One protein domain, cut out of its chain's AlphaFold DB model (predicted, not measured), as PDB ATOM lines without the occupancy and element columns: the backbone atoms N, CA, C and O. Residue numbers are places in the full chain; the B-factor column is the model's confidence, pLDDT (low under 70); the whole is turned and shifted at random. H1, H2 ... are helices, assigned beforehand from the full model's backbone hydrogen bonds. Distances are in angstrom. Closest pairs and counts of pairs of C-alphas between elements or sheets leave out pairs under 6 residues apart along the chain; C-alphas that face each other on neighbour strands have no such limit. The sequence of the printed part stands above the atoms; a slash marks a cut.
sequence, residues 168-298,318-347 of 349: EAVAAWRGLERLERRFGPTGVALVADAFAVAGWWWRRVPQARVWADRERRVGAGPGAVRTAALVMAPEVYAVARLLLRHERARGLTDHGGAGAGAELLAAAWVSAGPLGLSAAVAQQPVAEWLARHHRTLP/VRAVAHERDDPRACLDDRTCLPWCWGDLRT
ATOM      1  N   GLU A 168     -13.589  68.052   0.180       97.94
ATOM      2  CA  GLU A 168     -13.761  69.168   1.109       97.94
ATOM      3  C   GLU A 168     -12.430  69.855   1.454       97.94
ATOM      4  O   GLU A 168     -12.367  71.086   1.478       97.94
ATOM      5  N   ALA A 169     -11.339  69.096   1.612       97.50
ATOM      6  CA  ALA A 169     -10.010  69.653   1.847       97.50
ATOM      7  C   ALA A 169      -9.504  70.386   0.597       97.50
ATOM      8  O   ALA A 169      -8.981  71.493   0.690       97.50
ATOM      9  N   VAL A 170      -9.729  69.833  -0.601       97.94
ATOM     10  CA  VAL A 170      -9.378  70.505  -1.868       97.94
ATOM     11  C   VAL A 170     -10.136  71.825  -2.030       97.94
ATOM     12  O   VAL A 170      -9.560  72.828  -2.463       97.94
ATOM     13  N   ALA A 171     -11.431  71.846  -1.701       98.31
ATOM     14  CA  ALA A 171     -12.241  73.060  -1.741       98.31
ATOM     15  C   ALA A 171     -11.727  74.113  -0.748       98.31
ATOM     16  O   ALA A 171     -11.617  75.288  -1.115       98.31
ATOM     17  N   ALA A 172     -11.358  73.680   0.459       98.38
ATOM     18  CA  ALA A 172     -10.786  74.529   1.491       98.38
ATOM     19  C   ALA A 172      -9.443  75.133   1.063       98.38
ATOM     20  O   ALA A 172      -9.300  76.351   1.086       98.38
ATOM     21  N   TRP A 173      -8.510  74.332   0.538       97.88
ATOM     22  CA  TRP A 173      -7.225  74.826   0.024       97.88
ATOM     23  C   TRP A 173      -7.380  75.840  -1.114       97.88
ATOM     24  O   TRP A 173      -6.713  76.872  -1.123       97.88
ATOM     25  N   ARG A 174      -8.323  75.622  -2.043       97.94
ATOM     26  CA  ARG A 174      -8.675  76.643  -3.051       97.94
ATOM     27  C   ARG A 174      -9.212  77.917  -2.405       97.94
ATOM     28  O   ARG A 174      -8.987  79.012  -2.914       97.94
ATOM     29  N   GLY A 175      -9.986  77.767  -1.336       98.06
ATOM     30  CA  GLY A 175     -10.491  78.862  -0.521       98.06
ATOM     31  C   GLY A 175      -9.364  79.681   0.100       98.06
ATOM     32  O   GLY A 175      -9.364  80.897  -0.069       98.06
ATOM     33  N   LEU A 176      -8.396  79.014   0.728       96.56
ATOM     34  CA  LEU A 176      -7.203  79.618   1.321       96.56
ATOM     35  C   LEU A 176      -6.370  80.357   0.258       96.56
ATOM     36  O   LEU A 176      -6.165  81.558   0.394       96.56
ATOM     37  N   GLU A 177      -6.039  79.730  -0.881       95.12
ATOM     38  CA  GLU A 177      -5.316  80.411  -1.977       95.12
ATOM     39  C   GLU A 177      -6.067  81.634  -2.531       95.12
ATOM     40  O   GLU A 177      -5.468  82.584  -3.041       95.12
ATOM     41  N   ARG A 178      -7.406  81.599  -2.546       95.69
ATOM     42  CA  ARG A 178      -8.208  82.756  -2.967       95.69
ATOM     43  C   ARG A 178      -8.194  83.855  -1.915       95.69
ATOM     44  O   ARG A 178      -8.191  85.019  -2.305       95.69
ATOM     45  N   LEU A 179      -8.207  83.507  -0.627       92.56
ATOM     46  CA  LEU A 179      -8.073  84.475   0.456       92.56
ATOM     47  C   LEU A 179      -6.716  85.179   0.359       92.56
ATOM     48  O   LEU A 179      -6.683  86.397   0.218       92.56
ATOM     49  N   GLU A 180      -5.619  84.431   0.300       91.44
ATOM     50  CA  GLU A 180      -4.272  85.001   0.174       91.44
ATOM     51  C   GLU A 180      -4.129  85.880  -1.076       91.44
ATOM     52  O   GLU A 180      -3.685  87.020  -0.985       91.44
ATOM     53  N   ARG A 181      -4.582  85.420  -2.251       90.25
ATOM     54  CA  ARG A 181      -4.495  86.228  -3.483       90.25
ATOM     55  C   ARG A 181      -5.349  87.491  -3.450       90.25
ATOM     56  O   ARG A 181      -4.927  88.521  -3.965       90.25
ATOM     57  N   ARG A 182      -6.568  87.411  -2.909       89.06
ATOM     58  CA  ARG A 182      -7.514  88.538  -2.906       89.06
ATOM     59  C   ARG A 182      -7.154  89.590  -1.860       89.06
ATOM     60  O   ARG A 182      -7.399  90.772  -2.089       89.06
ATOM     61  N   PHE A 183      -6.621  89.152  -0.726       84.88
ATOM     62  CA  PHE A 183      -6.338  90.002   0.428       84.88
ATOM     63  C   PHE A 183      -4.841  90.255   0.633       84.88
ATOM     64  O   PHE A 183      -4.474  91.004   1.527       84.88
ATOM     65  N   GLY A 184      -3.966  89.682  -0.194       86.00
ATOM     66  CA  GLY A 184      -2.524  89.908  -0.117       86.00
ATOM     67  C   GLY A 184      -1.951  89.521   1.255       86.00
ATOM     68  O   GLY A 184      -2.362  88.496   1.808       86.00
ATOM     69  N   PRO A 185      -1.041  90.336   1.829       84.62
ATOM     70  CA  PRO A 185      -0.434  90.082   3.141       84.62
ATOM     71  C   PRO A 185      -1.453  89.822   4.259       84.62
ATOM     72  O   PRO A 185      -1.260  88.948   5.093       84.62
ATOM     73  N   THR A 186      -2.598  90.501   4.217       84.50
ATOM     74  CA  THR A 186      -3.708  90.296   5.154       84.50
ATOM     75  C   THR A 186      -4.312  88.904   5.071       84.50
ATOM     76  O   THR A 186      -4.522  88.258   6.090       84.50
ATOM     77  N   GLY A 187      -4.595  88.421   3.860       89.50
ATOM     78  CA  GLY A 187      -5.142  87.073   3.691       89.50
ATOM     79  C   GLY A 187      -4.164  86.019   4.189       89.50
ATOM     80  O   GLY A 187      -4.561  85.058   4.828       89.50
ATOM     81  N   VAL A 188      -2.884  86.253   3.930       90.38
ATOM     82  CA  VAL A 188      -1.771  85.424   4.378       90.38
ATOM     83  C   VAL A 188      -1.663  85.345   5.908       90.38
ATOM     84  O   VAL A 188      -1.531  84.241   6.433       90.38
ATOM     85  N   ALA A 189      -1.715  86.482   6.608       90.31
ATOM     86  CA  ALA A 189      -1.632  86.543   8.068       90.31
ATOM     87  C   ALA A 189      -2.813  85.807   8.719       90.31
ATOM     88  O   ALA A 189      -2.626  84.897   9.520       90.31
ATOM     89  N   LEU A 190      -4.035  86.075   8.248       92.75
ATOM     90  CA  LEU A 190      -5.242  85.418   8.761       92.75
ATOM     91  C   LEU A 190      -5.270  83.908   8.498       92.75
ATOM     92  O   LEU A 190      -5.862  83.154   9.269       92.75
ATOM     93  N   VAL A 191      -4.659  83.446   7.402       94.62
ATOM     94  CA  VAL A 191      -4.474  82.012   7.156       94.62
ATOM     95  C   VAL A 191      -3.482  81.419   8.158       94.62
ATOM     96  O   VAL A 191      -3.749  80.334   8.671       94.62
ATOM     97  N   ALA A 192      -2.393  82.123   8.488       93.62
ATOM     98  CA  ALA A 192      -1.446  81.695   9.521       93.62
ATOM     99  C   ALA A 192      -2.108  81.582  10.902       93.62
ATOM    100  O   ALA A 192      -2.035  80.521  11.525       93.62
ATOM    101  N   ASP A 193      -2.854  82.604  11.325       95.00
ATOM    102  CA  ASP A 193      -3.605  82.572  12.585       95.00
ATOM    103  C   ASP A 193      -4.627  81.432  12.607       95.00
ATOM    104  O   ASP A 193      -4.766  80.720  13.601       95.00
ATOM    105  N   ALA A 194      -5.331  81.203  11.494       96.62
ATOM    106  CA  ALA A 194      -6.288  80.109  11.392       96.62
ATOM    107  C   ALA A 194      -5.623  78.727  11.499       96.62
ATOM    108  O   ALA A 194      -6.198  77.819  12.104       96.62
ATOM    109  N   PHE A 195      -4.410  78.560  10.955       95.81
ATOM    110  CA  PHE A 195      -3.607  77.355  11.171       95.81
ATOM    111  C   PHE A 195      -3.207  77.194  12.637       95.81
ATOM    112  O   PHE A 195      -3.290  76.082  13.153       95.81
ATOM    113  N   ALA A 196      -2.843  78.273  13.328       94.88
ATOM    114  CA  ALA A 196      -2.534  78.228  14.753       94.88
ATOM    115  C   ALA A 196      -3.774  77.883  15.605       94.88
ATOM    116  O   ALA A 196      -3.683  77.049  16.506       94.88
ATOM    117  N   VAL A 197      -4.952  78.444  15.302       95.94
ATOM    118  CA  VAL A 197      -6.226  78.093  15.964       95.94
ATOM    119  C   VAL A 197      -6.575  76.618  15.747       95.94
ATOM    120  O   VAL A 197      -6.843  75.897  16.708       95.94
ATOM    121  N   ALA A 198      -6.540  76.134  14.503       95.50
ATOM    122  CA  ALA A 198      -6.841  74.732  14.215       95.50
ATOM    123  C   ALA A 198      -5.782  73.787  14.808       95.50
ATOM    124  O   ALA A 198      -6.124  72.739  15.351       95.50
ATOM    125  N   GLY A 199      -4.503  74.174  14.790       93.75
ATOM    126  CA  GLY A 199      -3.416  73.446  15.444       93.75
ATOM    127  C   GLY A 199      -3.611  73.329  16.958       93.75
ATOM    128  O   GLY A 199      -3.363  72.268  17.534       93.75
ATOM    129  N   TRP A 200      -4.143  74.367  17.612       94.12
ATOM    130  CA  TRP A 200      -4.559  74.287  19.014       94.12
ATOM    131  C   TRP A 200      -5.627  73.210  19.232       94.12
ATOM    132  O   TRP A 200      -5.484  72.378  20.131       94.12
ATOM    133  N   TRP A 201      -6.664  73.176  18.390       95.06
ATOM    134  CA  TRP A 201      -7.694  72.135  18.440       95.06
ATOM    135  C   TRP A 201      -7.104  70.739  18.201       95.06
ATOM    136  O   TRP A 201      -7.408  69.813  18.954       95.06
ATOM    137  N   TRP A 202      -6.201  70.597  17.226       92.62
ATOM    138  CA  TRP A 202      -5.513  69.338  16.926       92.62
ATOM    139  C   TRP A 202      -4.797  68.748  18.127       92.62
ATOM    140  O   TRP A 202      -4.956  67.567  18.406       92.62
ATOM    141  N   ARG A 203      -4.043  69.558  18.877       90.94
ATOM    142  CA  ARG A 203      -3.319  69.068  20.064       90.94
ATOM    143  C   ARG A 203      -4.245  68.517  21.144       90.94
ATOM    144  O   ARG A 203      -3.820  67.676  21.928       90.94
ATOM    145  N   ARG A 204      -5.491  68.990  21.207       92.25
ATOM    146  CA  ARG A 204      -6.460  68.575  22.229       92.25
ATOM    147  C   ARG A 204      -7.282  67.369  21.811       92.25
ATOM    148  O   ARG A 204      -7.601  66.544  22.659       92.25
ATOM    149  N   VAL A 205      -7.607  67.257  20.526       91.75
ATOM    150  CA  VAL A 205      -8.414  66.155  19.988       91.75
ATOM    151  C   VAL A 205      -7.818  65.598  18.690       91.75
ATOM    152  O   VAL A 205      -8.504  65.556  17.670       91.75
ATOM    153  N   PRO A 206      -6.564  65.101  18.685       88.12
ATOM    154  CA  PRO A 206      -5.907  64.644  17.451       88.12
ATOM    155  C   PRO A 206      -6.623  63.448  16.801       88.12
ATOM    156  O   PRO A 206      -6.418  63.160  15.630       88.12
ATOM    157  N   GLN A 207      -7.484  62.763  17.562       88.75
ATOM    158  CA  GLN A 207      -8.307  61.634  17.125       88.75
ATOM    159  C   GLN A 207      -9.767  62.026  16.846       88.75
ATOM    160  O   GLN A 207     -10.639  61.156  16.800       88.75
ATOM    161  N   ALA A 208     -10.070  63.321  16.683       93.25
ATOM    162  CA  ALA A 208     -11.411  63.766  16.318       93.25
ATOM    163  C   ALA A 208     -11.903  62.986  15.089       93.25
ATOM    164  O   ALA A 208     -11.213  62.898  14.069       93.25
ATOM    165  N   ARG A 209     -13.112  62.414  15.183       94.12
ATOM    166  CA  ARG A 209     -13.641  61.457  14.194       94.12
ATOM    167  C   ARG A 209     -13.580  61.992  12.765       94.12
ATOM    168  O   ARG A 209     -13.276  61.231  11.851       94.12
ATOM    169  N   VAL A 210     -13.852  63.285  12.580       95.19
ATOM    170  CA  VAL A 210     -13.824  63.941  11.264       95.19
ATOM    171  C   VAL A 210     -12.423  63.985  10.651       95.19
ATOM    172  O   VAL A 210     -12.286  63.818   9.441       95.19
ATOM    173  N   TRP A 211     -11.375  64.155  11.459       95.31
ATOM    174  CA  TRP A 211      -9.996  64.149  10.979       95.31
ATOM    175  C   TRP A 211      -9.502  62.736  10.726       95.31
ATOM    176  O   TRP A 211      -9.013  62.472   9.633       95.31
ATOM    177  N   ALA A 212      -9.735  61.818  11.666       93.62
ATOM    178  CA  ALA A 212      -9.394  60.409  11.494       93.62
ATOM    179  C   ALA A 212     -10.059  59.813  10.237       93.62
ATOM    180  O   ALA A 212      -9.471  58.996   9.533       93.62
ATOM    181  N   ASP A 213     -11.286  60.235   9.921       94.75
ATOM    182  CA  ASP A 213     -11.967  59.837   8.692       94.75
ATOM    183  C   ASP A 213     -11.297  60.365   7.420       94.75
ATOM    184  O   ASP A 213     -11.098  59.607   6.468       94.75
ATOM    185  N   ARG A 214     -10.887  61.636   7.409       96.12
ATOM    186  CA  ARG A 214     -10.130  62.213   6.291       96.12
ATOM    187  C   ARG A 214      -8.768  61.543   6.132       96.12
ATOM    188  O   ARG A 214      -8.393  61.249   5.003       96.12
ATOM    189  N   GLU A 215      -8.061  61.266   7.231       93.88
ATOM    190  CA  GLU A 215      -6.782  60.541   7.217       93.88
ATOM    191  C   GLU A 215      -6.947  59.163   6.572       93.88
ATOM    192  O   GLU A 215      -6.247  58.859   5.606       93.88
ATOM    193  N   ARG A 216      -7.941  58.377   7.013       93.56
ATOM    194  CA  ARG A 216      -8.250  57.073   6.403       93.56
ATOM    195  C   ARG A 216      -8.540  57.190   4.911       93.56
ATOM    196  O   ARG A 216      -8.000  56.414   4.128       93.56
ATOM    197  N   ARG A 217      -9.365  58.162   4.503       95.00
ATOM    198  CA  ARG A 217      -9.734  58.364   3.092       95.00
ATOM    199  C   ARG A 217      -8.537  58.685   2.199       95.00
ATOM    200  O   ARG A 217      -8.520  58.246   1.055       95.00
ATOM    201  N   VAL A 218      -7.534  59.407   2.701       92.56
ATOM    202  CA  VAL A 218      -6.300  59.687   1.938       92.56
ATOM    203  C   VAL A 218      -5.215  58.624   2.103       92.56
ATOM    204  O   VAL A 218      -4.130  58.779   1.548       92.56
ATOM    205  N   GLY A 219      -5.479  57.557   2.866       90.94
ATOM    206  CA  GLY A 219      -4.485  56.533   3.188       90.94
ATOM    207  C   GLY A 219      -3.366  57.039   4.106       90.94
ATOM    208  O   GLY A 219      -2.265  56.490   4.107       90.94
ATOM    209  N   ALA A 220      -3.614  58.106   4.868       86.19
ATOM    210  CA  ALA A 220      -2.729  58.526   5.943       86.19
ATOM    211  C   ALA A 220      -2.963  57.654   7.186       86.19
ATOM    212  O   ALA A 220      -4.086  57.241   7.476       86.19
ATOM    213  N   GLY A 221      -1.887  57.363   7.922       77.50
ATOM    214  CA  GLY A 221      -2.002  56.714   9.227       77.50
ATOM    215  C   GLY A 221      -2.686  57.640  10.244       77.50
ATOM    216  O   GLY A 221      -2.569  58.858  10.105       77.50
ATOM    217  N   PRO A 222      -3.376  57.088  11.256       71.44
ATOM    218  CA  PRO A 222      -4.138  57.879  12.218       71.44
ATOM    219  C   PRO A 222      -3.242  58.787  13.073       71.44
ATOM    220  O   PRO A 222      -2.194  58.359  13.562       71.44
ATOM    221  N   GLY A 223      -3.678  60.028  13.292       67.56
ATOM    222  CA  GLY A 223      -3.007  61.022  14.133       67.56
ATOM    223  C   GLY A 223      -1.638  61.457  13.606       67.56
ATOM    224  O   GLY A 223      -0.767  61.869  14.382       67.56
ATOM    225  N   ALA A 224      -1.405  61.335  12.299       80.62
ATOM    226  CA  ALA A 224      -0.119  61.663  11.714       80.62
ATOM    227  C   ALA A 224       0.035  63.188  11.624       80.62
ATOM    228  O   ALA A 224      -0.503  63.840  10.733       80.62
ATOM    229  N   VAL A 225       0.860  63.765  12.507       84.38
ATOM    230  CA  VAL A 225       1.197  65.209  12.532       84.38
ATOM    231  C   VAL A 225       1.582  65.739  11.145       84.38
ATOM    232  O   VAL A 225       1.246  66.859  10.771       84.38
ATOM    233  N   ARG A 226       2.249  64.906  10.342       84.25
ATOM    234  CA  ARG A 226       2.650  65.207   8.962       84.25
ATOM    235  C   ARG A 226       1.468  65.549   8.043       84.25
ATOM    236  O   ARG A 226       1.612  66.403   7.175       84.25
ATOM    237  N   THR A 227       0.317  64.905   8.230       88.50
ATOM    238  CA  THR A 227      -0.908  65.122   7.443       88.50
ATOM    239  C   THR A 227      -1.924  66.004   8.155       88.50
ATOM    240  O   THR A 227      -2.992  66.261   7.607       88.50
ATOM    241  N   ALA A 228      -1.600  66.528   9.337       91.88
ATOM    242  CA  ALA A 228      -2.508  67.354  10.123       91.88
ATOM    243  C   ALA A 228      -3.028  68.562   9.312       91.88
ATOM    244  O   ALA A 228      -4.230  68.815   9.273       91.88
ATOM    245  N   ALA A 229      -2.152  69.266   8.580       93.56
ATOM    246  CA  ALA A 229      -2.552  70.449   7.808       93.56
ATOM    247  C   ALA A 229      -3.460  70.080   6.625       93.56
ATOM    248  O   ALA A 229      -4.368  70.833   6.277       93.56
ATOM    249  N   LEU A 230      -3.259  68.894   6.042       94.12
ATOM    250  CA  LEU A 230      -4.118  68.341   4.999       94.12
ATOM    251  C   LEU A 230      -5.540  68.159   5.532       94.12
ATOM    252  O   LEU A 230      -6.489  68.655   4.921       94.12
ATOM    253  N   VAL A 231      -5.686  67.453   6.656       94.31
ATOM    254  CA  VAL A 231      -7.003  67.047   7.165       94.31
ATOM    255  C   VAL A 231      -7.750  68.160   7.883       94.31
ATOM    256  O   VAL A 231      -8.980  68.143   7.867       94.31
ATOM    257  N   MET A 232      -7.037  69.142   8.441       95.88
ATOM    258  CA  MET A 232      -7.624  70.324   9.080       95.88
ATOM    259  C   MET A 232      -7.980  71.453   8.120       95.88
ATOM    260  O   MET A 232      -8.612  72.422   8.531       95.88
ATOM    261  N   ALA A 233      -7.576  71.371   6.848       97.12
ATOM    262  CA  ALA A 233      -7.789  72.455   5.894       97.12
ATOM    263  C   ALA A 233      -9.236  73.000   5.869       97.12
ATOM    264  O   ALA A 233      -9.385  74.222   5.810       97.12
ATOM    265  N   PRO A 234     -10.301  72.170   5.958       98.06
ATOM    266  CA  PRO A 234     -11.672  72.669   6.074       98.06
ATOM    267  C   PRO A 234     -11.905  73.574   7.289       98.06
ATOM    268  O   PRO A 234     -12.473  74.657   7.134       98.06
ATOM    269  N   GLU A 235     -11.444  73.170   8.473       98.06
ATOM    270  CA  GLU A 235     -11.586  73.953   9.702       98.06
ATOM    271  C   GLU A 235     -10.727  75.224   9.654       98.06
ATOM    272  O   GLU A 235     -11.219  76.304   9.976       98.06
ATOM    273  N   VAL A 236      -9.493  75.132   9.146       97.75
ATOM    274  CA  VAL A 236      -8.615  76.295   8.917       97.75
ATOM    275  C   VAL A 236      -9.298  77.311   8.001       97.75
ATOM    276  O   VAL A 236      -9.336  78.502   8.297       97.75
ATOM    277  N   TYR A 237      -9.896  76.862   6.895       98.31
ATOM    278  CA  TYR A 237     -10.600  77.760   5.982       98.31
ATOM    279  C   TYR A 237     -11.836  78.401   6.619       98.31
ATOM    280  O   TYR A 237     -12.094  79.587   6.390       98.31
ATOM    281  N   ALA A 238     -12.594  77.652   7.424       98.06
ATOM    282  CA  ALA A 238     -13.727  78.196   8.163       98.06
ATOM    283  C   ALA A 238     -13.274  79.302   9.130       98.06
ATOM    284  O   ALA A 238     -13.805  80.413   9.068       98.06
ATOM    285  N   VAL A 239     -12.237  79.042   9.933       98.12
ATOM    286  CA  VAL A 239     -11.666  80.019  10.869       98.12
ATOM    287  C   VAL A 239     -11.132  81.245  10.131       98.12
ATOM    288  O   VAL A 239     -11.540  82.356  10.454       98.12
ATOM    289  N   ALA A 240     -10.326  81.080   9.079       97.31
ATOM    290  CA  ALA A 240      -9.769  82.205   8.322       97.31
ATOM    291  C   ALA A 240     -10.862  83.150   7.785       97.31
ATOM    292  O   ALA A 240     -10.704  84.372   7.767       97.31
ATOM    293  N   ARG A 241     -12.016  82.602   7.376       96.94
ATOM    294  CA  ARG A 241     -13.171  83.411   6.956       96.94
ATOM    295  C   ARG A 241     -13.835  84.154   8.111       96.94
ATOM    296  O   ARG A 241     -14.311  85.267   7.886       96.94
ATOM    297  N   LEU A 242     -13.915  83.541   9.290       96.31
ATOM    298  CA  LEU A 242     -14.450  84.177  10.492       96.31
ATOM    299  C   LEU A 242     -13.557  85.342  10.931       96.31
ATOM    300  O   LEU A 242     -14.064  86.452  11.093       96.31
ATOM    301  N   LEU A 243     -12.240  85.124  11.000       94.88
ATOM    302  CA  LEU A 243     -11.265  86.166  11.339       94.88
ATOM    303  C   LEU A 243     -11.320  87.327  10.335       94.88
ATOM    304  O   LEU A 243     -11.443  88.487  10.719       94.88
ATOM    305  N   LEU A 244     -11.363  87.024   9.030       91.31
ATOM    306  CA  LEU A 244     -11.505  88.048   7.989       91.31
ATOM    307  C   LEU A 244     -12.809  88.847   8.114       91.31
ATOM    308  O   LEU A 244     -12.822  90.054   7.867       91.31
ATOM    309  N   ARG A 245     -13.932  88.187   8.427       90.81
ATOM    310  CA  ARG A 245     -15.216  88.879   8.621       90.81
ATOM    311  C   ARG A 245     -15.122  89.843   9.799       90.81
ATOM    312  O   ARG A 245     -15.590  90.971   9.668       90.81
ATOM    313  N   HIS A 246     -14.504  89.407  10.891       89.81
ATOM    314  CA  HIS A 246     -14.304  90.230  12.075       89.81
ATOM    315  C   HIS A 246     -13.422  91.452  11.774       89.81
ATOM    316  O   HIS A 246     -13.847  92.575  12.022       89.81
ATOM    317  N   GLU A 247     -12.262  91.268  11.135       86.62
ATOM    318  CA  GLU A 247     -11.374  92.379  10.744       86.62
ATOM    319  C   GLU A 247     -12.061  93.386   9.812       86.62
ATOM    320  O   GLU A 247     -11.901  94.597   9.945       86.62
ATOM    321  N   ARG A 248     -12.899  92.904   8.889       83.19
ATOM    322  CA  ARG A 248     -13.682  93.783   8.013       83.19
ATOM    323  C   ARG A 248     -14.752  94.566   8.758       83.19
ATOM    324  O   ARG A 248     -14.935  95.738   8.452       83.19
ATOM    325  N   ALA A 249     -15.460  93.935   9.693       81.81
ATOM    326  CA  ALA A 249     -16.447  94.623  10.518       81.81
ATOM    327  C   ALA A 249     -15.766  95.718  11.352       81.81
ATOM    328  O   ALA A 249     -16.207  96.863  11.338       81.81
ATOM    329  N   ARG A 250     -14.617  95.397  11.954       78.44
ATOM    330  CA  ARG A 250     -13.790  96.351  12.700       78.44
ATOM    331  C   ARG A 250     -13.278  97.520  11.866       78.44
ATOM    332  O   ARG A 250     -13.205  98.624  12.373       78.44
ATOM    333  N   GLY A 251     -12.928  97.301  10.601       70.44
ATOM    334  CA  GLY A 251     -12.508  98.390   9.714       70.44
ATOM    335  C   GLY A 251     -13.644  99.328   9.281       70.44
ATOM    336  O   GLY A 251     -13.363 100.406   8.766       70.44
ATOM    337  N   LEU A 252     -14.909  98.919   9.441       67.81
ATOM    338  CA  LEU A 252     -16.091  99.716   9.088       67.81
ATOM    339  C   LEU A 252     -16.670 100.486  10.279       67.81
ATOM    340  O   LEU A 252     -17.337 101.497  10.082       67.81
ATOM    341  N   THR A 253     -16.439 100.002  11.496       61.62
ATOM    342  CA  THR A 253     -16.908 100.626  12.731       61.62
ATOM    343  C   THR A 253     -15.699 100.974  13.585       61.62
ATOM    344  O   THR A 253     -15.015 100.060  14.039       61.62
ATOM    345  N   ASP A 254     -15.475 102.259  13.886       55.78
ATOM    346  CA  ASP A 254     -14.391 102.717  14.782       55.78
ATOM    347  C   ASP A 254     -14.412 102.028  16.159       55.78
ATOM    348  O   ASP A 254     -13.467 102.123  16.942       55.78
ATOM    349  N   HIS A 255     -15.502 101.337  16.492       51.47
ATOM    350  CA  HIS A 255     -15.655 100.533  17.690       51.47
ATOM    351  C   HIS A 255     -15.958  99.100  17.257       51.47
ATOM    352  O   HIS A 255     -17.110  98.739  17.023       51.47
ATOM    353  N   GLY A 256     -14.924  98.261  17.160       54.50
ATOM    354  CA  GLY A 256     -15.092  96.809  17.185       54.50
ATOM    355  C   GLY A 256     -15.696  96.403  18.528       54.50
ATOM    356  O   GLY A 256     -14.968  96.036  19.443       54.50
ATOM    357  N   GLY A 257     -17.007  96.584  18.684       61.44
ATOM    358  CA  GLY A 257     -17.691  96.464  19.966       61.44
ATOM    359  C   GLY A 257     -17.630  95.045  20.529       61.44
ATOM    360  O   GLY A 257     -17.466  94.071  19.792       61.44
ATOM    361  N   ALA A 258     -17.837  94.927  21.844       66.88
ATOM    362  CA  ALA A 258     -17.853  93.655  22.574       66.88
ATOM    363  C   ALA A 258     -18.759  92.580  21.928       66.88
ATOM    364  O   ALA A 258     -18.432  91.392  21.967       66.88
ATOM    365  N   GLY A 259     -19.849  92.985  21.259       80.19
ATOM    366  CA  GLY A 259     -20.751  92.084  20.532       80.19
ATOM    367  C   GLY A 259     -20.096  91.345  19.356       80.19
ATOM    368  O   GLY A 259     -20.280  90.139  19.218       80.19
ATOM    369  N   ALA A 260     -19.251  92.013  18.564       83.75
ATOM    370  CA  ALA A 260     -18.579  91.387  17.419       83.75
ATOM    371  C   ALA A 260     -17.537  90.336  17.849       83.75
ATOM    372  O   ALA A 260     -17.269  89.377  17.119       83.75
ATOM    373  N   GLY A 261     -16.942  90.513  19.033       89.06
ATOM    374  CA  GLY A 261     -16.071  89.514  19.655       89.06
ATOM    375  C   GLY A 261     -16.855  88.286  20.122       89.06
ATOM    376  O   GLY A 261     -16.474  87.159  19.806       89.06
ATOM    377  N   ALA A 262     -17.984  88.492  20.807       91.19
ATOM    378  CA  ALA A 262     -18.855  87.404  21.256       91.19
ATOM    379  C   ALA A 262     -19.404  86.570  20.083       91.19
ATOM    380  O   ALA A 262     -19.376  85.339  20.134       91.19
ATOM    381  N   GLU A 263     -19.824  87.219  18.992       92.50
ATOM    382  CA  GLU A 263     -20.252  86.537  17.764       92.50
ATOM    383  C   GLU A 263     -19.137  85.684  17.149       92.50
ATOM    384  O   GLU A 263     -19.382  84.550  16.725       92.50
ATOM    385  N   LEU A 264     -17.901  86.197  17.119       94.56
ATOM    386  CA  LEU A 264     -16.750  85.449  16.617       94.56
ATOM    387  C   LEU A 264     -16.474  84.203  17.474       94.56
ATOM    388  O   LEU A 264     -16.267  83.120  16.924       94.56
ATOM    389  N   LEU A 265     -16.517  84.331  18.804       96.12
ATOM    390  CA  LEU A 265     -16.335  83.212  19.738       96.12
ATOM    391  C   LEU A 265     -17.441  82.159  19.592       96.12
ATOM    392  O   LEU A 265     -17.160  80.958  19.579       96.12
ATOM    393  N   ALA A 266     -18.697  82.582  19.438       95.31
ATOM    394  CA  ALA A 266     -19.813  81.675  19.187       95.31
ATOM    395  C   ALA A 266     -19.636  80.928  17.853       95.31
ATOM    396  O   ALA A 266     -19.760  79.704  17.802       95.31
ATOM    397  N   ALA A 267     -19.266  81.634  16.782       95.38
ATOM    398  CA  ALA A 267     -19.043  81.031  15.469       95.38
ATOM    399  C   ALA A 267     -17.840  80.068  15.443       95.38
ATOM    400  O   ALA A 267     -17.881  79.036  14.762       95.38
ATOM    401  N   ALA A 268     -16.780  80.378  16.192       93.94
ATOM    402  CA  ALA A 268     -15.631  79.496  16.364       93.94
ATOM    403  C   ALA A 268     -16.020  78.194  17.074       93.94
ATOM    404  O   ALA A 268     -15.659  77.114  16.610       93.94
ATOM    405  N   TRP A 269     -16.822  78.280  18.141       95.88
ATOM    406  CA  TRP A 269     -17.357  77.100  18.821       95.88
ATOM    407  C   TRP A 269     -18.214  76.237  17.888       95.88
ATOM    408  O   TRP A 269     -17.978  75.033  17.797       95.88
ATOM    409  N   VAL A 270     -19.135  76.840  17.127       95.69
ATOM    410  CA  VAL A 270     -19.945  76.111  16.132       95.69
ATOM    411  C   VAL A 270     -19.055  75.398  15.109       95.69
ATOM    412  O   VAL A 270     -19.297  74.237  14.783       95.69
ATOM    413  N   SER A 271     -17.988  76.055  14.645       93.31
ATOM    414  CA  SER A 271     -17.032  75.468  13.692       93.31
ATOM    415  C   SER A 271     -16.243  74.294  14.286       93.31
ATOM    416  O   SER A 271     -15.915  73.351  13.570       93.31
ATOM    417  N   ALA A 272     -15.966  74.333  15.590       94.00
ATOM    418  CA  ALA A 272     -15.284  73.271  16.324       94.00
ATOM    419  C   ALA A 272     -16.223  72.144  16.796       94.00
ATOM    420  O   ALA A 272     -15.744  71.093  17.217       94.00
ATOM    421  N   GLY A 273     -17.547  72.322  16.717       93.38
ATOM    422  CA  GLY A 273     -18.546  71.348  17.175       93.38
ATOM    423  C   GLY A 273     -18.335  69.920  16.644       93.38
ATOM    424  O   GLY A 273     -18.300  68.986  17.448       93.38
ATOM    425  N   PRO A 274     -18.094  69.715  15.332       94.00
ATOM    426  CA  PRO A 274     -17.805  68.389  14.773       94.00
ATOM    427  C   PRO A 274     -16.543  67.710  15.331       94.00
ATOM    428  O   PRO A 274     -16.359  66.507  15.136       94.00
ATOM    429  N   LEU A 275     -15.666  68.460  16.009       94.25
ATOM    430  CA  LEU A 275     -14.456  67.948  16.654       94.25
ATOM    431  C   LEU A 275     -14.728  67.372  18.053       94.25
ATOM    432  O   LEU A 275     -13.846  66.732  18.617       94.25
ATOM    433  N   GLY A 276     -15.922  67.598  18.616       94.38
ATOM    434  CA  GLY A 276     -16.271  67.175  19.976       94.38
ATOM    435  C   GLY A 276     -15.603  68.010  21.076       94.38
ATOM    436  O   GLY A 276     -15.472  67.547  22.205       94.38
ATOM    437  N   LEU A 277     -15.153  69.227  20.755       94.25
ATOM    438  CA  LEU A 277     -14.551  70.140  21.725       94.25
ATOM    439  C   LEU A 277     -15.613  70.815  22.600       94.25
ATOM    440  O   LEU A 277     -16.680  71.202  22.122       94.25
ATOM    441  N   SER A 278     -15.285  71.031  23.877       95.62
ATOM    442  CA  SER A 278     -16.074  71.924  24.728       95.62
ATOM    443  C   SER A 278     -15.947  73.374  24.247       95.62
ATOM    444  O   SER A 278     -14.939  73.756  23.643       95.62
ATOM    445  N   ALA A 279     -16.951  74.203  24.549       94.88
ATOM    446  CA  ALA A 279     -16.945  75.615  24.165       94.88
ATOM    447  C   ALA A 279     -15.690  76.344  24.673       94.88
ATOM    448  O   ALA A 279     -15.025  77.015  23.889       94.88
ATOM    449  N   ALA A 280     -15.304  76.128  25.937       94.69
ATOM    450  CA  ALA A 280     -14.123  76.750  26.536       94.69
ATOM    451  C   ALA A 280     -12.831  76.439  25.756       94.69
ATOM    452  O   ALA A 280     -12.067  77.347  25.432       94.69
ATOM    453  N   VAL A 281     -12.611  75.172  25.385       94.62
ATOM    454  CA  VAL A 281     -11.404  74.762  24.645       94.62
ATOM    455  C   VAL A 281     -11.425  75.284  23.208       94.62
ATOM    456  O   VAL A 281     -10.386  75.696  22.689       94.62
ATOM    457  N   ALA A 282     -12.594  75.277  22.563       95.44
ATOM    458  CA  ALA A 282     -12.755  75.770  21.200       95.44
ATOM    459  C   ALA A 282     -12.528  77.289  21.094       95.44
ATOM    460  O   ALA A 282     -11.895  77.751  20.145       95.44
ATOM    461  N   GLN A 283     -13.027  78.047  22.072       96.94
ATOM    462  CA  GLN A 283     -13.022  79.510  22.082       96.94
ATOM    463  C   GLN A 283     -11.694  80.117  22.528       96.94
ATOM    464  O   GLN A 283     -11.342  81.191  22.045       96.94
ATOM    465  N   GLN A 284     -10.939  79.436  23.395       96.62
ATOM    466  CA  GLN A 284      -9.667  79.928  23.929       96.62
ATOM    467  C   GLN A 284      -8.709  80.512  22.866       96.62
ATOM    468  O   GLN A 284      -8.297  81.661  23.028       96.62
ATOM    469  N   PRO A 285      -8.363  79.808  21.766       96.56
ATOM    470  CA  PRO A 285      -7.427  80.351  20.781       96.56
ATOM    471  C   PRO A 285      -7.957  81.592  20.049       96.56
ATOM    472  O   PRO A 285      -7.183  82.447  19.631       96.56
ATOM    473  N   VAL A 286      -9.278  81.720  19.924       96.88
ATOM    474  CA  VAL A 286      -9.926  82.869  19.282       96.88
ATOM    475  C   VAL A 286     -10.029  84.058  20.239       96.88
ATOM    476  O   VAL A 286      -9.852  85.196  19.813       96.88
ATOM    477  N   ALA A 287     -10.248  83.816  21.533       95.81
ATOM    478  CA  ALA A 287     -10.183  84.855  22.558       95.81
ATOM    479  C   ALA A 287      -8.773  85.465  22.641       95.81
ATOM    480  O   ALA A 287      -8.616  86.682  22.692       95.81
ATOM    481  N   GLU A 288      -7.749  84.617  22.561       96.06
ATOM    482  CA  GLU A 288      -6.339  85.013  22.554       96.06
ATOM    483  C   GLU A 288      -5.963  85.811  21.288       96.06
ATOM    484  O   GLU A 288      -5.191  86.773  21.344       96.06
ATOM    485  N   TRP A 289      -6.560  85.465  20.142       95.06
ATOM    486  CA  TRP A 289      -6.443  86.241  18.905       95.06
ATOM    487  C   TRP A 289      -7.106  87.622  19.042       95.06
ATOM    488  O   TRP A 289      -6.470  88.642  18.772       95.06
ATOM    489  N   LEU A 290      -8.342  87.683  19.558       93.25
ATOM    490  CA  LEU A 290      -9.060  88.941  19.822       93.25
ATOM    491  C   LEU A 290      -8.257  89.868  20.746       93.25
ATOM    492  O   LEU A 290      -8.147  91.069  20.485       93.25
ATOM    493  N   ALA A 291      -7.646  89.303  21.790       91.31
ATOM    494  CA  ALA A 291      -6.806  90.037  22.727       91.31
ATOM    495  C   ALA A 291      -5.564  90.653  22.064       91.31
ATOM    496  O   ALA A 291      -5.121  91.708  22.498       91.31
ATOM    497  N   ARG A 292      -5.011  90.079  20.988       89.88
ATOM    498  CA  ARG A 292      -3.916  90.708  20.217       89.88
ATOM    499  C   ARG A 292      -4.410  91.707  19.195       89.88
ATOM    500  O   ARG A 292      -3.759  92.716  18.937       89.88
ATOM    501  N   HIS A 293      -5.584  91.443  18.648       88.38
ATOM    502  CA  HIS A 293      -6.156  92.258  17.602       88.38
ATOM    503  C   HIS A 293      -6.808  93.533  18.134       88.38
ATOM    504  O   HIS A 293      -7.072  94.407  17.325       88.38
ATOM    505  N   HIS A 294      -6.985  93.731  19.447       82.06
ATOM    506  CA  HIS A 294      -7.647  94.924  20.006       82.06
ATOM    507  C   HIS A 294      -7.064  96.283  19.555       82.06
ATOM    508  O   HIS A 294      -7.820  97.248  19.456       82.06
ATOM    509  N   ARG A 295      -5.762  96.374  19.231       78.88
ATOM    510  CA  ARG A 295      -5.118  97.612  18.742       78.88
ATOM    511  C   ARG A 295      -4.993  97.629  17.225       78.88
ATOM    512  O   ARG A 295      -4.505  96.672  16.627       78.88
ATOM    513  N   THR A 296      -5.350  98.757  16.622       74.38
ATOM    514  CA  THR A 296      -5.150  99.028  15.194       74.38
ATOM    515  C   THR A 296      -4.105 100.112  14.988       74.38
ATOM    516  O   THR A 296      -4.104 101.120  15.693       74.38
ATOM    517  N   LEU A 297      -3.259  99.934  13.982       70.94
ATOM    518  CA  LEU A 297      -2.423 100.987  13.435       70.94
ATOM    519  C   LEU A 297      -3.309 102.084  12.828       70.94
ATOM    520  O   LEU A 297      -4.338 101.770  12.207       70.94
ATOM    521  N   PRO A 298      -2.932 103.364  12.991       66.56
ATOM    522  CA  PRO A 298      -3.639 104.455  12.345       66.56
ATOM    523  C   PRO A 298      -3.581 104.294  10.816       66.56
ATOM    524  O   PRO A 298      -2.619 103.727  10.287       66.56
ATOM    525  N   VAL A 318      -5.270  94.370   6.955       67.62
ATOM    526  CA  VAL A 318      -5.245  94.117   8.401       67.62
ATOM    527  C   VAL A 318      -4.337  95.167   9.007       67.62
ATOM    528  O   VAL A 318      -3.156  95.250   8.682       67.62
ATOM    529  N   ARG A 319      -4.928  95.988   9.868       69.56
ATOM    530  CA  ARG A 319      -4.233  97.052  10.596       69.56
ATOM    531  C   ARG A 319      -3.897  96.637  12.016       69.56
ATOM    532  O   ARG A 319      -3.457  97.474  12.791       69.56
ATOM    533  N   ALA A 320      -4.132  95.384  12.390       73.38
ATOM    534  CA  ALA A 320      -3.731  94.906  13.699       73.38
ATOM    535  C   ALA A 320      -2.212  95.067  13.850       73.38
ATOM    536  O   ALA A 320      -1.448  94.571  13.023       73.38
ATOM    537  N   VAL A 321      -1.787  95.748  14.920       75.56
ATOM    538  CA  VAL A 321      -0.361  95.974  15.248       75.56
ATOM    539  C   VAL A 321       0.412  94.649  15.297       75.56
ATOM    540  O   VAL A 321       1.599  94.599  14.993       75.56
ATOM    541  N   ALA A 322      -0.292  93.562  15.617       79.25
ATOM    542  CA  ALA A 322       0.225  92.205  15.656       79.25
ATOM    543  C   ALA A 322       0.915  91.731  14.358       79.25
ATOM    544  O   ALA A 322       1.751  90.840  14.444       79.25
ATOM    545  N   HIS A 323       0.616  92.339  13.201       82.12
ATOM    546  CA  HIS A 323       1.144  91.931  11.889       82.12
ATOM    547  C   HIS A 323       2.002  93.006  11.195       82.12
ATOM    548  O   HIS A 323       2.241  92.940   9.990       82.12
ATOM    549  N   GLU A 324       2.465  94.030  11.923       70.94
ATOM    550  CA  GLU A 324       3.222  95.154  11.341       70.94
ATOM    551  C   GLU A 324       4.554  94.723  10.692       70.94
ATOM    552  O   GLU A 324       5.041  95.375   9.769       70.94
ATOM    553  N   ARG A 325       5.146  93.614  11.156       66.88
ATOM    554  CA  ARG A 325       6.487  93.150  10.754       66.88
ATOM    555  C   ARG A 325       6.483  91.850   9.950       66.88
ATOM    556  O   ARG A 325       7.538  91.240   9.789       66.88
ATOM    557  N   ASP A 326       5.329  91.431   9.441       72.06
ATOM    558  CA  ASP A 326       5.205  90.144   8.764       72.06
ATOM    559  C   ASP A 326       5.997  90.132   7.449       72.06
ATOM    560  O   ASP A 326       5.661  90.829   6.486       72.06
ATOM    561  N   ASP A 327       7.034  89.290   7.368       72.50
ATOM    562  CA  ASP A 327       7.697  89.015   6.096       72.50
ATOM    563  C   ASP A 327       6.777  88.126   5.231       72.50
ATOM    564  O   ASP A 327       6.508  86.968   5.584       72.50
ATOM    565  N   PRO A 328       6.335  88.596   4.045       65.44
ATOM    566  CA  PRO A 328       5.511  87.820   3.123       65.44
ATOM    567  C   PRO A 328       6.208  86.571   2.557       65.44
ATOM    568  O   PRO A 328       5.587  85.839   1.775       65.44
ATOM    569  N   ARG A 329       7.459  86.278   2.938       68.88
ATOM    570  CA  ARG A 329       8.199  85.040   2.630       68.88
ATOM    571  C   ARG A 329       8.369  84.074   3.808       68.88
ATOM    572  O   ARG A 329       8.659  82.913   3.544       68.88
ATOM    573  N   ALA A 330       8.102  84.492   5.046       81.56
ATOM    574  CA  ALA A 330       8.272  83.654   6.241       81.56
ATOM    575  C   ALA A 330       7.297  82.458   6.291       81.56
ATOM    576  O   ALA A 330       6.311  82.450   5.555       81.56
ATOM    577  N   CYS A 331       7.518  81.426   7.100       85.12
ATOM    578  CA  CYS A 331       6.595  80.279   7.109       85.12
ATOM    579  C   CYS A 331       5.250  80.618   7.794       85.12
ATOM    580  O   CYS A 331       4.966  81.781   8.088       85.12
ATOM    581  N   LEU A 332       4.330  79.662   7.952       86.38
ATOM    582  CA  LEU A 332       3.129  79.884   8.775       86.38
ATOM    583  C   LEU A 332       3.478  80.210  10.236       86.38
ATOM    584  O   LEU A 332       2.845  81.096  10.804       86.38
ATOM    585  N   ASP A 333       4.495  79.555  10.805       85.25
ATOM    586  CA  ASP A 333       4.892  79.724  12.213       85.25
ATOM    587  C   ASP A 333       5.364  81.141  12.522       85.25
ATOM    588  O   ASP A 333       5.007  81.702  13.552       85.25
ATOM    589  N   ASP A 334       6.085  81.750  11.589       86.44
ATOM    590  CA  ASP A 334       6.629  83.098  11.756       86.44
ATOM    591  C   ASP A 334       5.588  84.210  11.532       86.44
ATOM    592  O   ASP A 334       5.892  85.380  11.748       86.44
ATOM    593  N   ARG A 335       4.389  83.878  11.022       88.00
ATOM    594  CA  ARG A 335       3.348  84.864  10.651       88.00
ATOM    595  C   ARG A 335       2.123  84.854  11.553       88.00
ATOM    596  O   ARG A 335       1.297  85.755  11.456       88.00
ATOM    597  N   THR A 336       1.947  83.819  12.368       90.81
ATOM    598  CA  THR A 336       0.839  83.795  13.324       90.81
ATOM    599  C   THR A 336       1.110  84.796  14.441       90.81
ATOM    600  O   THR A 336       2.207  84.829  14.992       90.81
ATOM    601  N   CYS A 337       0.106  85.583  14.830       91.81
ATOM    602  CA  CYS A 337       0.246  86.431  16.012       91.81
ATOM    603  C   CYS A 337       0.116  85.633  17.318       91.81
ATOM    604  O   CYS A 337       0.463  86.127  18.389       91.81
ATOM    605  N   LEU A 338      -0.451  84.424  17.254       92.69
ATOM    606  CA  LEU A 338      -0.739  83.593  18.422       92.69
ATOM    607  C   LEU A 338       0.539  83.002  19.040       92.69
ATOM    608  O   LEU A 338       1.505  82.754  18.325       92.69
ATOM    609  N   PRO A 339       0.549  82.730  20.362       90.06
ATOM    610  CA  PRO A 339       1.765  82.350  21.084       90.06
ATOM    611  C   PRO A 339       2.151  80.878  20.894       90.06
ATOM    612  O   PRO A 339       3.159  80.434  21.431       90.06
ATOM    613  N   TRP A 340       1.336  80.111  20.170       87.12
ATOM    614  CA  TRP A 340       1.659  78.760  19.739       87.12
ATOM    615  C   TRP A 340       1.810  78.749  18.228       87.12
ATOM    616  O   TRP A 340       1.018  79.360  17.504       87.12
ATOM    617  N   CYS A 341       2.785  77.988  17.758       77.31
ATOM    618  CA  CYS A 341       3.014  77.806  16.343       77.31
ATOM    619  C   CYS A 341       2.472  76.452  15.863       77.31
ATOM    620  O   CYS A 341       2.071  75.572  16.641       77.31
ATOM    621  N   TRP A 342       2.382  76.309  14.548       72.69
ATOM    622  CA  TRP A 342       2.089  75.043  13.898       72.69
ATOM    623  C   TRP A 342       3.244  74.045  14.090       72.69
ATOM    624  O   TRP A 342       3.001  72.853  14.299       72.69
ATOM    625  N   GLY A 343       4.493  74.514  14.060       68.69
ATOM    626  CA  GLY A 343       5.696  73.722  14.326       68.69
ATOM    627  C   GLY A 343       5.635  72.938  15.644       68.69
ATOM    628  O   GLY A 343       6.052  71.776  15.676       68.69
ATOM    629  N   ASP A 344       4.989  73.503  16.671       69.88
ATOM    630  CA  ASP A 344       4.777  72.878  17.986       69.88
ATOM    631  C   ASP A 344       3.999  71.555  17.914       69.88
ATOM    632  O   ASP A 344       4.051  70.744  18.834       69.88
ATOM    633  N   LEU A 345       3.264  71.286  16.825       64.38
ATOM    634  CA  LEU A 345       2.598  69.992  16.643       64.38
ATOM    635  C   LEU A 345       3.589  68.818  16.594       64.38
ATOM    636  O   LEU A 345       3.192  67.671  16.807       64.38
ATOM    637  N   ARG A 346       4.865  69.084  16.281       61.75
ATOM    638  CA  ARG A 346       5.929  68.073  16.197       61.75
ATOM    639  C   ARG A 346       6.615  67.818  17.536       61.75
ATOM    640  O   ARG A 346       7.130  66.722  17.740       61.75
ATOM    641  N   THR A 347       6.598  68.788  18.441       52.28
ATOM    642  CA  THR A 347       7.103  68.657  19.807       52.28
ATOM    643  C   THR A 347       5.967  68.142  20.683       52.28
ATOM    644  O   THR A 347       5.152  68.911  21.186       52.28
TER     645      THR A 347
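AT A GLANCE: This is residues 168 to 298 and 318 to 347 of the 349 residues of an uncharacterized protein of Embleya hyalina (UniProt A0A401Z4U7). Five helices make an up-and-down bundle, each running against the one before it, round the long helix H4: H5 lies side by side with it, H2 crosses it, H1 packs on it, and H6 packs on H5 and H2. Short H3 packs near the beginning of H4, and residues 318 to 347 have no named element. The printed part has 161 residues with six named helices, H1 to H6 in chain order, and no named strand: all helix, compact, radius of gyration of the C-alphas 15.2 A, spans 48 by 34 by 29 A.

HOW THE PARTS SIT: Start at the hub H4, residues 225 to 252, with a kink of 58 degrees near residue 234. H5, residues 258 to 275, makes a hairpin with H4, closest C-alphas Leu 242 and Leu 264, 6.7 A, at a shallow tilt of 19 degrees. H2, residues 185 to 204, touches H4 at a steep tilt of 52 degrees, closest C-alphas Ala 194 and Ala 240, 5.1 A. H1, residues 168 to 183, touches residues 230 to 240 of H4, closest C-alphas Ala 172 and Pro 234, 5.0 A. H6, residues 279 to 293, makes a hairpin with H5, closest C-alphas Trp 269 and Ala 282, 5.3 A. H3, residues 209 to 217, touches H4, closest C-alphas Trp 211 and Val 231, 5.6 A. Every O i to N i+4 pair is within hydrogen-bond range in H1 and H3, against 15 of 16 in H2, 20 of 24 in H4, 12 of 14 in H5 and 9 of 11 in H6.

IN THESE COORDINATES: Find C-alpha 225 at (1.197, 65.209, 12.532); H4 runs 38.7 A to C-alpha 252 at (-16.091, 99.716, 9.088). H2 measures 29.4 A, H5 26.6 A.

THE WHOLE: Residues 299 to 317 are cut out, C-alphas 298 and 318 being 11.2 A apart. Confidence is under 70 at, among others, residues 252 to 258 and 343 to 347.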